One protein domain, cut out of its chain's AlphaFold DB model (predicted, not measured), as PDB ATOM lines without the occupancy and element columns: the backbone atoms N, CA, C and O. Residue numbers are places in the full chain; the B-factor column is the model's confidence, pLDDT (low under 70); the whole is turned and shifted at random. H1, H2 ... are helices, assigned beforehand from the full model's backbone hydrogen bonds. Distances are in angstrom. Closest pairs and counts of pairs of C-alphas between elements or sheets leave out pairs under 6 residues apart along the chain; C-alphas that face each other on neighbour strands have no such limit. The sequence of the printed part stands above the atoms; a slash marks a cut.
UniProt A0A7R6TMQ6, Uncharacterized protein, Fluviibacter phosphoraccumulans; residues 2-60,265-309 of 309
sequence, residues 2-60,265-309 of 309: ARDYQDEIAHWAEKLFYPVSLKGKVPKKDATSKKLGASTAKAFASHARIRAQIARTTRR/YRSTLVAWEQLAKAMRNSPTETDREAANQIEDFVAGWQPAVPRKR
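What this domain is: This is residues 2 to 60 and 265 to 309 of the 309 residues of an uncharacterized protein of Fluviibacter phosphoraccumulans (UniProt A0A7R6TMQ6). Four helices make a loose ring, H1 beside H4, H4 beside H5, and H3 closing it from H5 back to H1, which it crosses slantwise. The short H2 lies at the edge of this group, the long loop before it sticks out with residues 20 to 25 and 30 to 36, and a tail, residues 304 to 309, sticks out at one end of the longest axis. The printed part has 104 residues with five named helices, H1 to H5 in chain order, and no named strand; the class is all helix. It is only just loose, close to compact, with a radius of gyration of the C-alphas of 15.7 A and spans of 50 by 43 by 27 A.

How they stand to each other: H4, residues 265 to 280, touches H5, residues 285 to 299, at a shallow tilt of 25 degrees, opposite ways; the closest C-alphas, of Ala 276 and Ala 291, are 4.4 A apart, and the two form a helical hairpin. H4 also touches H1, residues 5 to 17, at a shallow tilt of 23 degrees, opposite ways, closest at the C-alphas of Trp 12 and Ala 271, 5.6 A. H1 and H5 are apart. H3, residues 47 to 58, touches H1 at a steep tilt of 49 degrees, the same way, closest at the C-alphas of Ala 13 and Ile 50, 6.9 A. With residues 55 to 58 alone H3 touches H5, at a shallow tilt of 34 degrees, only just short of steep; the C-alphas of Thr 58 and Phe 297 are closest, at 5.5 A. H2, residues 37 to 44, only just touches H1, with 3 pairs of C-alphas within 8 A, closest at Ala 10 and Phe 44, 6.2 A; they form a helical hairpin at a steep tilt of 40 degrees. In H1, H3, H4 and H5 every O i to N i+4 pair is within hydrogen-bond range; in H2, 2 of 4 are.

Where its parts are: H4 is 22.5 A from first to last C-alpha, starting at C-alpha 265 (38.407, 46.552, 44.079). H5 measures 21.2 A and ends at C-alpha 299 (46.363, 47.535, 55.413). H1 measures 18.1 A from C-alpha 5 (57.205, 61.603, 40.190), H3 16.6 A and H2 12.5 A.

The domain as a whole: The farthest C-alphas, of Pro 283 and Arg 309, are 50.4 A apart. Residues 61 to 264 are not printed, and C-alphas 60 and 265 are 17.9 A apart across the cut. The link from H1 to H2 is long, 19 residues. The pLDDT is under 70 in residues 2 to 3, 19 to 45 and 303 to 309.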
ATOM      1  N   ALA A   2      62.175  58.808  32.318       47.22
ATOM      2  CA  ALA A   2      61.414  58.536  33.538       47.22
ATOM      3  C   ALA A   2      60.311  59.596  33.658       47.22
ATOM      4  O   ALA A   2      60.567  60.766  33.374       47.22
ATOM      5  N   ARG A   3      59.081  59.189  33.984       57.97
ATOM      6  CA  ARG A   3      58.036  60.164  34.305       57.97
ATOM      7  C   ARG A   3      58.479  60.934  35.544       57.97
ATOM      8  O   ARG A   3      59.054  60.338  36.453       57.97
ATOM      9  N   ASP A   4      58.222  62.236  35.562       83.38
ATOM     10  CA  ASP A   4      58.337  63.027  36.782       83.38
ATOM     11  C   ASP A   4      57.453  62.370  37.860       83.38
ATOM     12  O   ASP A   4      56.314  61.982  37.585       83.38
ATOM     13  N   TYR A   5      57.963  62.200  39.083       83.25
ATOM     14  CA  TYR A   5      57.205  61.603  40.190       83.25
ATOM     15  C   TYR A   5      55.891  62.363  40.429       83.25
ATOM     16  O   TYR A   5      54.887  61.770  40.827       83.25
ATOM     17  N   GLN A   6      55.867  63.670  40.135       85.81
ATOM     18  CA  GLN A   6      54.654  64.476  40.212       85.81
ATOM     19  C   GLN A   6      53.593  64.026  39.198       85.81
ATOM     20  O   GLN A   6      52.423  63.876  39.568       85.81
ATOM     21  N   ASP A   7      54.002  63.717  37.966       86.69
ATOM     22  CA  ASP A   7      53.123  63.182  36.924       86.69
ATOM     23  C   ASP A   7      52.609  61.785  37.288       86.69
ATOM     24  O   ASP A   7      51.449  61.454  37.027       86.69
ATOM     25  N   GLU A   8      53.444  60.951  37.915       89.31
ATOM     26  CA  GLU A   8      53.029  59.624  38.377       89.31
ATOM     27  C   GLU A   8      51.986  59.704  39.494       89.31
ATOM     28  O   GLU A   8      50.954  59.024  39.419       89.31
ATOM     29  N   ILE A   9      52.213  60.571  40.488       90.38
ATOM     30  CA  ILE A   9      51.246  60.853  41.555       90.38
ATOM     31  C   ILE A   9      49.932  61.340  40.939       90.38
ATOM     32  O   ILE A   9      48.863  60.826  41.280       90.38
ATOM     33  N   ALA A  10      49.992  62.295  40.008       89.00
ATOM     34  CA  ALA A  10      48.801  62.852  39.381       89.00
ATOM     35  C   ALA A  10      48.022  61.808  38.569       89.00
ATOM     36  O   ALA A  10      46.804  61.687  38.719       89.00
ATOM     37  N   HIS A  11      48.719  61.000  37.772       88.56
ATOM     38  CA  HIS A  11      48.130  59.937  36.957       88.56
ATOM     39  C   HIS A  11      47.434  58.863  37.799       88.56
ATOM     40  O   HIS A  11      46.305  58.458  37.493       88.56
ATOM     41  N   TRP A  12      48.079  58.384  38.866       90.06
ATOM     42  CA  TRP A  12      47.486  57.357  39.723       90.06
ATOM     43  C   TRP A  12      46.363  57.907  40.598       90.06
ATOM     44  O   TRP A  12      45.338  57.235  40.745       90.06
ATOM     45  N   ALA A  13      46.480  59.147  41.079       88.62
ATOM     46  CA  ALA A  13      45.392  59.817  41.780       88.62
ATOM     47  C   ALA A  13      44.173  60.042  40.864       88.62
ATOM     48  O   ALA A  13      43.042  59.789  41.284       88.62
ATOM     49  N   GLU A  14      44.371  60.441  39.601       85.44
ATOM     50  CA  GLU A  14      43.280  60.592  38.627       85.44
ATOM     51  C   GLU A  14      42.554  59.254  38.434       85.44
ATOM     52  O   GLU A  14      41.330  59.178  38.545       85.44
ATOM     53  N   LYS A  15      43.295  58.161  38.220       84.88
ATOM     54  CA  LYS A  15      42.707  56.816  38.091       84.88
ATOM     55  C   LYS A  15      41.954  56.365  39.341       84.88
ATOM     56  O   LYS A  15      40.961  55.645  39.218       84.88
ATOM     57  N   LEU A  16      42.442  56.744  40.517       87.56
ATOM     58  CA  LEU A  16      41.899  56.333  41.805       87.56
ATOM     59  C   LEU A  16      40.586  57.049  42.145       87.56
ATOM     60  O   LEU A  16      39.609  56.404  42.545       87.56
ATOM     61  N   PHE A  17      40.563  58.373  42.001       85.75
ATOM     62  CA  PHE A  17      39.413  59.202  42.363       85.75
ATOM     63  C   PHE A  17      38.427  59.367  41.197       85.75
ATOM     64  O   PHE A  17      37.227  59.497  41.431       85.75
ATOM     65  N   TYR A  18      38.899  59.268  39.948       79.31
ATOM     66  CA  TYR A  18      38.106  59.473  38.730       79.31
ATOM     67  C   TYR A  18      38.391  58.403  37.659       79.31
ATOM     68  O   TYR A  18      38.764  58.723  36.523       79.31
ATOM     69  N   PRO A  19      38.175  57.106  37.958       66.06
ATOM     70  CA  PRO A  19      38.349  56.051  36.967       66.06
ATOM     71  C   PRO A  19      37.471  56.322  35.732       66.06
ATOM     72  O   PRO A  19      36.342  56.800  35.848       66.06
ATOM     73  N   VAL A  20      38.003  55.980  34.550       52.78
ATOM     74  CA  VAL A  20      37.583  56.277  33.152       52.78
ATOM     75  C   VAL A  20      36.066  56.258  32.852       52.78
ATOM     76  O   VAL A  20      35.624  56.876  31.887       52.78
ATOM     77  N   SER A  21      35.234  55.684  33.723       45.31
ATOM     78  CA  SER A  21      33.783  55.935  33.800       45.31
ATOM     79  C   SER A  21      33.391  57.427  33.773       45.31
ATOM     80  O   SER A  21      32.231  57.726  33.471       45.31
ATOM     81  N   LEU A  22      34.304  58.345  34.104       44.00
ATOM     82  CA  LEU A  22      34.091  59.793  34.011       44.00
ATOM     83  C   LEU A  22      34.747  60.431  32.772       44.00
ATOM     84  O   LEU A  22      34.231  61.436  32.301       44.00
ATOM     85  N   LYS A  23      35.767  59.821  32.145       39.09
ATOM     86  CA  LYS A  23      36.477  60.389  30.970       39.09
ATOM     87  C   LYS A  23      35.600  60.564  29.719       39.09
ATOM     88  O   LYS A  23      35.884  61.425  28.899       39.09
ATOM     89  N   GLY A  24      34.501  59.815  29.591       35.81
ATOM     90  CA  GLY A  24      33.510  59.979  28.509       35.81
ATOM     91  C   GLY A  24      32.243  60.754  28.900       35.81
ATOM     92  O   GLY A  24      31.340  60.911  28.080       35.81
ATOM     93  N   LYS A  25      32.140  61.183  30.165       38.31
ATOM     94  CA  LYS A  25      30.984  61.896  30.736       38.31
ATOM     95  C   LYS A  25      31.391  63.110  31.568       38.31
ATOM     96  O   LYS A  25      30.562  63.629  32.308       38.31
ATOM     97  N   VAL A  26      32.628  63.590  31.425       36.34
ATOM     98  CA  VAL A  26      32.894  65.016  31.599       36.34
ATOM     99  C   VAL A  26      31.955  65.686  30.604       36.34
ATOM    100  O   VAL A  26      32.042  65.361  29.414       36.34
ATOM    101  N   PRO A  27      30.995  66.520  31.037       33.09
ATOM    102  CA  PRO A  27      30.117  67.187  30.097       33.09
ATOM    103  C   PRO A  27      31.001  67.904  29.078       33.09
ATOM    104  O   PRO A  27      31.754  68.811  29.437       33.09
ATOM    105  N   LYS A  28      30.944  67.486  27.805       30.48
ATOM    106  CA  LYS A  28      31.441  68.304  26.700       30.48
ATOM    107  C   LYS A  28      30.643  69.596  26.763       30.48
ATOM    108  O   LYS A  28      29.534  69.635  26.252       30.48
ATOM    109  N   LYS A  29      31.185  70.609  27.441       32.47
ATOM    110  CA  LYS A  29      30.753  72.007  27.388       32.47
ATOM    111  C   LYS A  29      29.218  72.186  27.385       32.47
ATOM    112  O   LYS A  29      28.715  73.047  26.675       32.47
ATOM    113  N   ASP A  30      28.465  71.406  28.167       32.34
ATOM    114  CA  ASP A  30      27.057  71.718  28.421       32.34
ATOM    115  C   ASP A  30      27.063  72.849  29.460       32.34
ATOM    116  O   ASP A  30      27.568  72.706  30.575       32.34
ATOM    117  N   ALA A  31      26.588  74.024  29.050       36.72
ATOM    118  CA  ALA A  31      26.762  75.302  29.743       36.72
ATOM    119  C   ALA A  31      26.044  75.424  31.108       36.72
ATOM    120  O   ALA A  31      25.981  76.516  31.667       36.72
ATOM    121  N   THR A  32      25.505  74.336  31.660       40.75
ATOM    122  CA  THR A  32      24.664  74.343  32.864       40.75
ATOM    123  C   THR A  32      25.442  74.161  34.178       40.75
ATOM    124  O   THR A  32      25.030  74.733  35.183       40.75
ATOM    125  N   SER A  33      26.604  73.489  34.197       41.22
ATOM    126  CA  SER A  33      27.385  73.210  35.435       41.22
ATOM    127  C   SER A  33      28.827  73.764  35.399       41.22
ATOM    128  O   SER A  33      29.792  73.154  35.859       41.22
ATOM    129  N   LYS A  34      29.015  74.960  34.820       42.03
ATOM    130  CA  LYS A  34      30.357  75.548  34.606       42.03
ATOM    131  C   LYS A  34      31.193  75.762  35.882       42.03
ATOM    132  O   LYS A  34      32.411  75.845  35.758       42.03
ATOM    133  N   LYS A  35      30.589  75.865  37.073       47.50
ATOM    134  CA  LYS A  35      31.336  76.126  38.318       47.50
ATOM    135  C   LYS A  35      31.860  74.848  38.988       47.50
ATOM    136  O   LYS A  35      33.016  74.835  39.395       47.50
ATOM    137  N   LEU A  36      31.083  73.762  39.023       45.25
ATOM    138  CA  LEU A  36      31.430  72.565  39.801       45.25
ATOM    139  C   LEU A  36      32.129  71.466  38.991       45.25
ATOM    140  O   LEU A  36      33.092  70.887  39.481       45.25
ATOM    141  N   GLY A  37      31.770  71.248  37.719       41.44
ATOM    142  CA  GLY A  37      32.517  70.326  36.842       41.44
ATOM    143  C   GLY A  37      33.943  70.800  36.508       41.44
ATOM    144  O   GLY A  37      34.815  69.997  36.185       41.44
ATOM    145  N   ALA A  38      34.206  72.106  36.633       47.91
ATOM    146  CA  ALA A  38      35.546  72.678  36.517       47.91
ATOM    147  C   ALA A  38      36.437  72.358  37.733       47.91
ATOM    148  O   ALA A  38      37.659  72.399  37.599       47.91
ATOM    149  N   SER A  39      35.856  72.027  38.896       51.78
ATOM    150  CA  SER A  39      36.609  71.688  40.113       51.78
ATOM    151  C   SER A  39      37.393  70.384  39.939       51.78
ATOM    152  O   SER A  39      38.576  70.344  40.258       51.78
ATOM    153  N   THR A  40      36.790  69.363  39.322       52.38
ATOM    154  CA  THR A  40      37.415  68.061  39.064       52.38
ATOM    155  C   THR A  40      38.628  68.174  38.137       52.38
ATOM    156  O   THR A  40      39.695  67.652  38.444       52.38
ATOM    157  N   ALA A  41      38.498  68.902  37.022       51.19
ATOM    158  CA  ALA A  41      39.616  69.131  36.102       51.19
ATOM    159  C   ALA A  41      40.730  69.972  36.756       51.19
ATOM    160  O   ALA A  41      41.912  69.706  36.553       51.19
ATOM    161  N   LYS A  42      40.366  70.949  37.599       55.72
ATOM    162  CA  LYS A  42      41.325  71.749  38.377       55.72
ATOM    163  C   LYS A  42      41.975  70.968  39.524       55.72
ATOM    164  O   LYS A  42      43.082  71.319  39.925       55.72
ATOM    165  N   ALA A  43      41.320  69.935  40.056       58.97
ATOM    166  CA  ALA A  43      41.843  69.138  41.160       58.97
ATOM    167  C   ALA A  43      43.122  68.393  40.769       58.97
ATOM    168  O   ALA A  43      44.060  68.388  41.558       58.97
ATOM    169  N   PHE A  44      43.194  67.856  39.546       61.62
ATOM    170  CA  PHE A  44      44.393  67.168  39.038       61.62
ATOM    171  C   PHE A  44      45.377  68.080  38.315       61.62
ATOM    172  O   PHE A  44      46.510  67.681  38.092       61.62
ATOM    173  N   ALA A  45      44.984  69.318  38.012       67.31
ATOM    174  CA  ALA A  45      45.916  70.348  37.562       67.31
ATOM    175  C   ALA A  45      46.771  70.922  38.713       67.31
ATOM    176  O   ALA A  45      47.711  71.667  38.461       67.31
ATOM    177  N   SER A  46      46.440  70.621  39.978       84.88
ATOM    178  CA  SER A  46      47.147  71.136  41.154       84.88
ATOM    179  C   SER A  46      47.650  70.007  42.051       84.88
ATOM    180  O   SER A  46      46.882  69.362  42.765       84.88
ATOM    181  N   HIS A  47      48.969  69.836  42.097       87.88
ATOM    182  CA  HIS A  47      49.654  68.856  42.947       87.88
ATOM    183  C   HIS A  47      49.310  68.977  44.441       87.88
ATOM    184  O   HIS A  47      49.227  67.962  45.139       87.88
ATOM    185  N   ALA A  48      49.047  70.194  44.928       89.19
ATOM    186  CA  ALA A  48      48.607  70.438  46.299       89.19
ATOM    187  C   ALA A  48      47.179  69.920  46.550       89.19
ATOM    188  O   ALA A  48      46.923  69.266  47.562       89.19
ATOM    189  N   ARG A  49      46.246  70.143  45.611       87.88
ATOM    190  CA  ARG A  49      44.868  69.629  45.722       87.88
ATOM    191  C   ARG A  49      44.827  68.102  45.710       87.88
ATOM    192  O   ARG A  49      44.056  67.525  46.479       87.88
ATOM    193  N   ILE A  50      45.670  67.464  44.897       90.00
ATOM    194  CA  ILE A  50      45.812  66.002  44.857       90.00
ATOM    195  C   ILE A  50      46.257  65.471  46.222       90.00
ATOM    196  O   ILE A  50      45.582  64.614  46.792       90.00
ATOM    197  N   ARG A  51      47.331  66.028  46.792       92.88
ATOM    198  CA  ARG A  51      47.832  65.638  48.122       92.88
ATOM    199  C   ARG A  51      46.795  65.854  49.217       92.88
ATOM    200  O   ARG A  51      46.573  64.963  50.029       92.88
ATOM    201  N   ALA A  52      46.083  66.978  49.191       92.94
ATOM    202  CA  ALA A  52      45.003  67.235  50.139       92.94
ATOM    203  C   ALA A  52      43.855  66.213  50.008       92.94
ATOM    204  O   ALA A  52      43.285  65.792  51.013       92.94
ATOM    205  N   GLN A  53      43.514  65.783  48.788       92.56
ATOM    206  CA  GLN A  53      42.504  64.743  48.561       92.56
ATOM    207  C   GLN A  53      42.958  63.368  49.071       92.56
ATOM    208  O   GLN A  53      42.158  62.641  49.667       92.56
ATOM    209  N   ILE A  54      44.233  63.029  48.872       93.88
ATOM    210  CA  ILE A  54      44.853  61.814  49.410       93.88
ATOM    211  C   ILE A  54      44.783  61.837  50.935       93.88
ATOM    212  O   ILE A  54      44.170  60.943  51.515       93.88
ATOM    213  N   ALA A  55      45.281  62.906  51.562       94.75
ATOM    214  CA  ALA A  55      45.308  63.068  53.013       94.75
ATOM    215  C   ALA A  55      43.910  62.980  53.647       94.75
ATOM    216  O   ALA A  55      43.721  62.268  54.630       94.75
ATOM    217  N   ARG A  56      42.890  63.634  53.066       95.12
ATOM    218  CA  ARG A  56      41.499  63.508  53.550       95.12
ATOM    219  C   ARG A  56      40.985  62.071  53.489       95.12
ATOM    220  O   ARG A  56      40.207  61.634  54.335       95.12
ATOM    221  N   THR A  57      41.385  61.333  52.459       94.75
ATOM    222  CA  THR A  57      40.911  59.964  52.257       94.75
ATOM    223  C   THR A  57      41.597  58.998  53.218       94.75
ATOM    224  O   THR A  57      40.904  58.211  53.862       94.75
ATOM    225  N   THR A  58      42.918  59.098  53.381       93.56
ATOM    226  CA  THR A  58      43.689  58.244  54.301       93.56
ATOM    227  C   THR A  58      43.342  58.518  55.765       93.56
ATOM    228  O   THR A  58      43.199  57.580  56.544       93.56
ATOM    229  N   ARG A  59      43.066  59.781  56.126       93.44
ATOM    230  CA  ARG A  59      42.605  60.184  57.470       93.44
ATOM    231  C   ARG A  59      41.131  59.884  57.755       93.44
ATOM    232  O   ARG A  59      40.650  60.194  58.840       93.44
ATOM    233  N   ARG A  60      40.400  59.288  56.805       92.88
ATOM    234  CA  ARG A  60      38.968  58.956  56.940       92.88
ATOM    235  C   ARG A  60      38.095  60.169  57.293       92.88
ATOM    236  O   ARG A  60      37.143  60.044  58.063       92.88
ATOM    237  N   TYR A 265      37.441  45.805  43.258       79.81
ATOM    238  CA  TYR A 265      38.407  46.552  44.079       79.81
ATOM    239  C   TYR A 265      39.842  46.460  43.559       79.81
ATOM    240  O   TYR A 265      40.656  47.304  43.918       79.81
ATOM    241  N   ARG A 266      40.158  45.490  42.687       83.06
ATOM    242  CA  ARG A 266      41.536  45.250  42.219       83.06
ATOM    243  C   ARG A 266      42.166  46.501  41.608       83.06
ATOM    244  O   ARG A 266      43.264  46.875  41.988       83.06
ATOM    245  N   SER A 267      41.441  47.198  40.731       84.88
ATOM    246  CA  SER A 267      41.934  48.439  40.114       84.88
ATOM    247  C   SER A 267      42.194  49.554  41.129       84.88
ATOM    248  O   SER A 267      43.087  50.366  40.925       84.88
ATOM    249  N   THR A 268      41.404  49.611  42.203       87.31
ATOM    250  CA  THR A 268      41.548  50.607  43.270       87.31
ATOM    251  C   THR A 268      42.755  50.294  44.146       87.31
ATOM    252  O   THR A 268      43.522  51.199  44.441       87.31
ATOM    253  N   LEU A 269      42.950  49.024  44.511       88.06
ATOM    254  CA  LEU A 269      44.117  48.575  45.273       88.06
ATOM    255  C   LEU A 269      45.413  48.820  44.495       88.06
ATOM    256  O   LEU A 269      46.331  49.421  45.035       88.06
ATOM    257  N   VAL A 270      45.439  48.466  43.204       89.19
ATOM    258  CA  VAL A 270      46.582  48.762  42.323       89.19
ATOM    259  C   VAL A 270      46.842  50.267  42.257       89.19
ATOM    260  O   VAL A 270      47.989  50.690  42.319       89.19
ATOM    261  N   ALA A 271      45.802  51.098  42.148       90.69
ATOM    262  CA  ALA A 271      45.992  52.543  42.104       90.69
ATOM    263  C   ALA A 271      46.552  53.105  43.423       90.69
ATOM    264  O   ALA A 271      47.434  53.954  43.368       90.69
ATOM    265  N   TRP A 272      46.098  52.618  44.583       93.25
ATOM    266  CA  TRP A 272      46.673  52.992  45.880       93.25
ATOM    267  C   TRP A 272      48.125  52.538  46.035       93.25
ATOM    268  O   TRP A 272      48.961  53.330  46.452       93.25
ATOM    269  N   GLU A 273      48.439  51.299  45.655       91.62
ATOM    270  CA  GLU A 273      49.799  50.753  45.712       91.62
ATOM    271  C   GLU A 273      50.767  51.583  44.858       91.62
ATOM    272  O   GLU A 273      51.846  51.968  45.304       91.62
ATOM    273  N   GLN A 274      50.373  51.889  43.624       92.81
ATOM    274  CA  GLN A 274      51.201  52.665  42.706       92.81
ATOM    275  C   GLN A 274      51.347  54.121  43.159       92.81
ATOM    276  O   GLN A 274      52.413  54.709  42.999       92.81
ATOM    277  N   LEU A 275      50.306  54.684  43.774       91.81
ATOM    278  CA  LEU A 275      50.357  56.014  44.369       91.81
ATOM    279  C   LEU A 275      51.320  56.067  45.564       91.81
ATOM    280  O   LEU A 275      52.123  56.992  45.638       91.81
ATOM    281  N   ALA A 276      51.297  55.063  46.449       92.06
ATOM    282  CA  ALA A 276      52.243  54.955  47.560       92.06
ATOM    283  C   ALA A 276      53.690  54.830  47.063       92.06
ATOM    284  O   ALA A 276      54.569  55.531  47.557       92.06
ATOM    285  N   LYS A 277      53.935  54.008  46.031       91.50
ATOM    286  CA  LYS A 277      55.259  53.881  45.397       91.50
ATOM    287  C   LYS A 277      55.748  55.208  44.814       91.50
ATOM    288  O   LYS A 277      56.872  55.614  45.095       91.50
ATOM    289  N   ALA A 278      54.898  55.901  44.054       91.69
ATOM    290  CA  ALA A 278      55.242  57.197  43.470       91.69
ATOM    291  C   ALA A 278      55.553  58.250  44.550       91.69
ATOM    292  O   ALA A 278      56.523  58.993  44.430       91.69
ATOM    293  N   MET A 279      54.773  58.278  45.638       92.00
ATOM    294  CA  MET A 279      55.006  59.179  46.771       92.00
ATOM    295  C   MET A 279      56.270  58.830  47.564       92.00
ATOM    296  O   MET A 279      57.013  59.728  47.946       92.00
ATOM    297  N   ARG A 280      56.582  57.545  47.758       91.50
ATOM    298  CA  ARG A 280      57.805  57.107  48.449       91.50
ATOM    299  C   ARG A 280      59.081  57.483  47.695       91.50
ATOM    300  O   ARG A 280      60.088  57.792  48.322       91.50
ATOM    301  N   ASN A 281      59.020  57.487  46.365       88.38
ATOM    302  CA  ASN A 281      60.135  57.876  45.500       88.38
ATOM    303  C   ASN A 281      60.288  59.403  45.353       88.38
ATOM    304  O   ASN A 281      61.217  59.863  44.691       88.38
ATOM    305  N   SER A 282      59.390  60.195  45.949       89.12
ATOM    306  CA  SER A 282      59.493  61.654  45.980       89.12
ATOM    307  C   SER A 282      60.669  62.105  46.859       89.12
ATOM    308  O   SER A 282      60.940  61.504  47.905       89.12
ATOM    309  N   PRO A 283      61.352  63.209  46.501       88.50
ATOM    310  CA  PRO A 283      62.410  63.770  47.338       88.50
ATOM    311  C   PRO A 283      61.882  64.374  48.651       88.50
ATOM    312  O   PRO A 283      62.661  64.547  49.589       88.50
ATOM    313  N   THR A 284      60.584  64.687  48.741       90.12
ATOM    314  CA  THR A 284      60.003  65.387  49.898       90.12
ATOM    315  C   THR A 284      59.622  64.435  51.032       90.12
ATOM    316  O   THR A 284      59.002  63.398  50.803       90.12
ATOM    317  N   GLU A 285      59.937  64.814  52.275       92.25
ATOM    318  CA  GLU A 285      59.568  64.023  53.459       92.25
ATOM    319  C   GLU A 285      58.049  63.896  53.611       92.25
ATOM    320  O   GLU A 285      57.533  62.817  53.869       92.25
ATOM    321  N   THR A 286      57.313  64.970  53.317       91.44
ATOM    322  CA  THR A 286      55.845  64.984  53.362       91.44
ATOM    323  C   THR A 286      55.205  63.935  52.452       91.44
ATOM    324  O   THR A 286      54.164  63.374  52.792       91.44
ATOM    325  N   ASP A 287      55.803  63.658  51.288       91.31
ATOM    326  CA  ASP A 287      55.302  62.615  50.390       91.31
ATOM    327  C   ASP A 287      55.654  61.215  50.906       91.31
ATOM    328  O   ASP A 287      54.827  60.308  50.814       91.31
ATOM    329  N   ARG A 288      56.835  61.035  51.511       91.88
ATOM    330  CA  ARG A 288      57.213  59.762  52.146       91.88
ATOM    331  C   ARG A 288      56.303  59.424  53.327       91.88
ATOM    332  O   ARG A 288      55.831  58.292  53.427       91.88
ATOM    333  N   GLU A 289      55.964  60.407  54.158       91.81
ATOM    334  CA  GLU A 289      54.966  60.256  55.221       91.81
ATOM    335  C   GLU A 289      53.577  59.919  54.662       91.81
ATOM    336  O   GLU A 289      52.886  59.039  55.180       91.81
ATOM    337  N   ALA A 290      53.161  60.584  53.577       90.88
ATOM    338  CA  ALA A 290      51.897  60.284  52.910       90.88
ATOM    339  C   ALA A 290      51.868  58.852  52.351       90.88
ATOM    340  O   ALA A 290      50.825  58.199  52.422       90.88
ATOM    341  N   ALA A 291      52.992  58.333  51.848       92.00
ATOM    342  CA  ALA A 291      53.099  56.944  51.406       92.00
ATOM    343  C   ALA A 291      52.852  55.959  52.560       92.00
ATOM    344  O   ALA A 291      52.063  55.030  52.396       92.00
ATOM    345  N   ASN A 292      53.435  56.204  53.739       90.88
ATOM    346  CA  ASN A 292      53.195  55.377  54.929       90.88
ATOM    347  C   ASN A 292      51.716  55.428  55.353       90.88
ATOM    348  O   ASN A 292      51.097  54.392  55.579       90.88
ATOM    349  N   GLN A 293      51.101  56.618  55.339       91.62
ATOM    350  CA  GLN A 293      49.665  56.761  55.619       91.62
ATOM    351  C   GLN A 293      48.785  56.002  54.617       91.62
ATOM    352  O   GLN A 293      47.728  55.500  54.997       91.62
ATOM    353  N   ILE A 294      49.173  55.934  53.338       92.25
ATOM    354  CA  ILE A 294      48.456  55.135  52.333       92.25
ATOM    355  C   ILE A 294      48.575  53.645  52.656       92.25
ATOM    356  O   ILE A 294      47.571  52.934  52.583       92.25
ATOM    357  N   GLU A 295      49.770  53.171  53.003       90.38
ATOM    358  CA  GLU A 295      50.003  51.765  53.339       90.38
ATOM    359  C   GLU A 295      49.197  51.342  54.568       90.38
ATOM    360  O   GLU A 295      48.434  50.380  54.477       90.38
ATOM    361  N   ASP A 296      49.253  52.115  55.655       87.75
ATOM    362  CA  ASP A 296      48.453  51.879  56.862       87.75
ATOM    363  C   ASP A 296      46.953  51.900  56.554       87.75
ATOM    364  O   ASP A 296      46.174  51.050  57.004       87.75
ATOM    365  N   PHE A 297      46.532  52.867  55.736       89.88
ATOM    366  CA  PHE A 297      45.144  53.010  55.333       89.88
ATOM    367  C   PHE A 297      44.636  51.775  54.586       89.88
ATOM    368  O   PHE A 297      43.547  51.296  54.909       89.88
ATOM    369  N   VAL A 298      45.400  51.262  53.615       87.31
ATOM    370  CA  VAL A 298      45.042  50.073  52.826       87.31
ATOM    371  C   VAL A 298      45.165  48.793  53.655       87.31
ATOM    372  O   VAL A 298      44.293  47.930  53.551       87.31
ATOM    373  N   ALA A 299      46.182  48.675  54.513       84.25
ATOM    374  CA  ALA A 299      46.363  47.535  55.413       84.25
ATOM    375  C   ALA A 299      45.187  47.379  56.391       84.25
ATOM    376  O   ALA A 299      44.770  46.264  56.702       84.25
ATOM    377  N   GLY A 300      44.580  48.493  56.812       81.31
ATOM    378  CA  GLY A 300      43.377  48.497  57.645       81.31
ATOM    379  C   GLY A 300      42.082  48.074  56.933       81.31
ATOM    380  O   GLY A 300      41.010  48.106  57.547       81.31
ATOM    381  N   TRP A 301      42.110  47.731  55.641       82.44
ATOM    382  CA  TRP A 301      40.919  47.305  54.907       82.44
ATOM    383  C   TRP A 301      40.660  45.806  55.064       82.44
ATOM    384  O   TRP A 301      41.542  44.980  54.852       82.44
ATOM    385  N   GLN A 302      39.405  45.438  55.332       73.00
ATOM    386  CA  GLN A 302      38.984  44.037  55.372       73.00
ATOM    387  C   GLN A 302      38.034  43.703  54.215       73.00
ATOM    388  O   GLN A 302      37.057  44.435  53.995       73.00
ATOM    389  N   PRO A 303      38.269  42.603  53.478       66.69
ATOM    390  CA  PRO A 303      37.377  42.148  52.420       66.69
ATOM    391  C   PRO A 303      35.999  41.782  52.988       66.69
ATOM    392  O   PRO A 303      35.863  41.251  54.088       66.69
ATOM    393  N   ALA A 304      34.943  42.086  52.234       62.88
ATOM    394  CA  ALA A 304      33.581  41.792  52.663       62.88
ATOM    395  C   ALA A 304      33.334  40.282  52.687       62.88
ATOM    396  O   ALA A 304      33.415  39.639  51.643       62.88
ATOM    397  N   VAL A 305      32.944  39.740  53.841       58.88
ATOM    398  CA  VAL A 305      32.524  38.339  53.948       58.88
ATOM    399  C   VAL A 305      31.267  38.127  53.084       58.88
ATOM    400  O   VAL A 305      30.264  38.826  53.286       58.88
ATOM    401  N   PRO A 306      31.287  37.224  52.086       52.62
ATOM    402  CA  PRO A 306      30.124  36.989  51.241       52.62
ATOM    403  C   PRO A 306      28.967  36.401  52.060       52.62
ATOM    404  O   PRO A 306      29.155  35.510  52.884       52.62
ATOM    405  N   ARG A 307      27.739  36.876  51.810       46.97
ATOM    406  CA  ARG A 307      26.530  36.192  52.292       46.97
ATOM    407  C   ARG A 307      26.409  34.864  51.542       46.97
ATOM    408  O   ARG A 307      26.378  34.891  50.310       46.97
ATOM    409  N   LYS A 308      26.328  33.736  52.263       43.53
ATOM    410  CA  LYS A 308      25.893  32.461  51.668       43.53
ATOM    411  C   LYS A 308      24.544  32.703  50.973       43.53
ATOM    412  O   LYS A 308      23.681  33.371  51.548       43.53
ATOM    413  N   ARG A 309      24.449  32.275  49.713       36.31
ATOM    414  CA  ARG A 309      23.184  32.228  48.970       36.31
ATOM    415  C   ARG A 309      22.285  31.164  49.569       36.31
ATOM    416  O   ARG A 309      22.851  30.144  50.017       36.31
TER     417      ARG A 309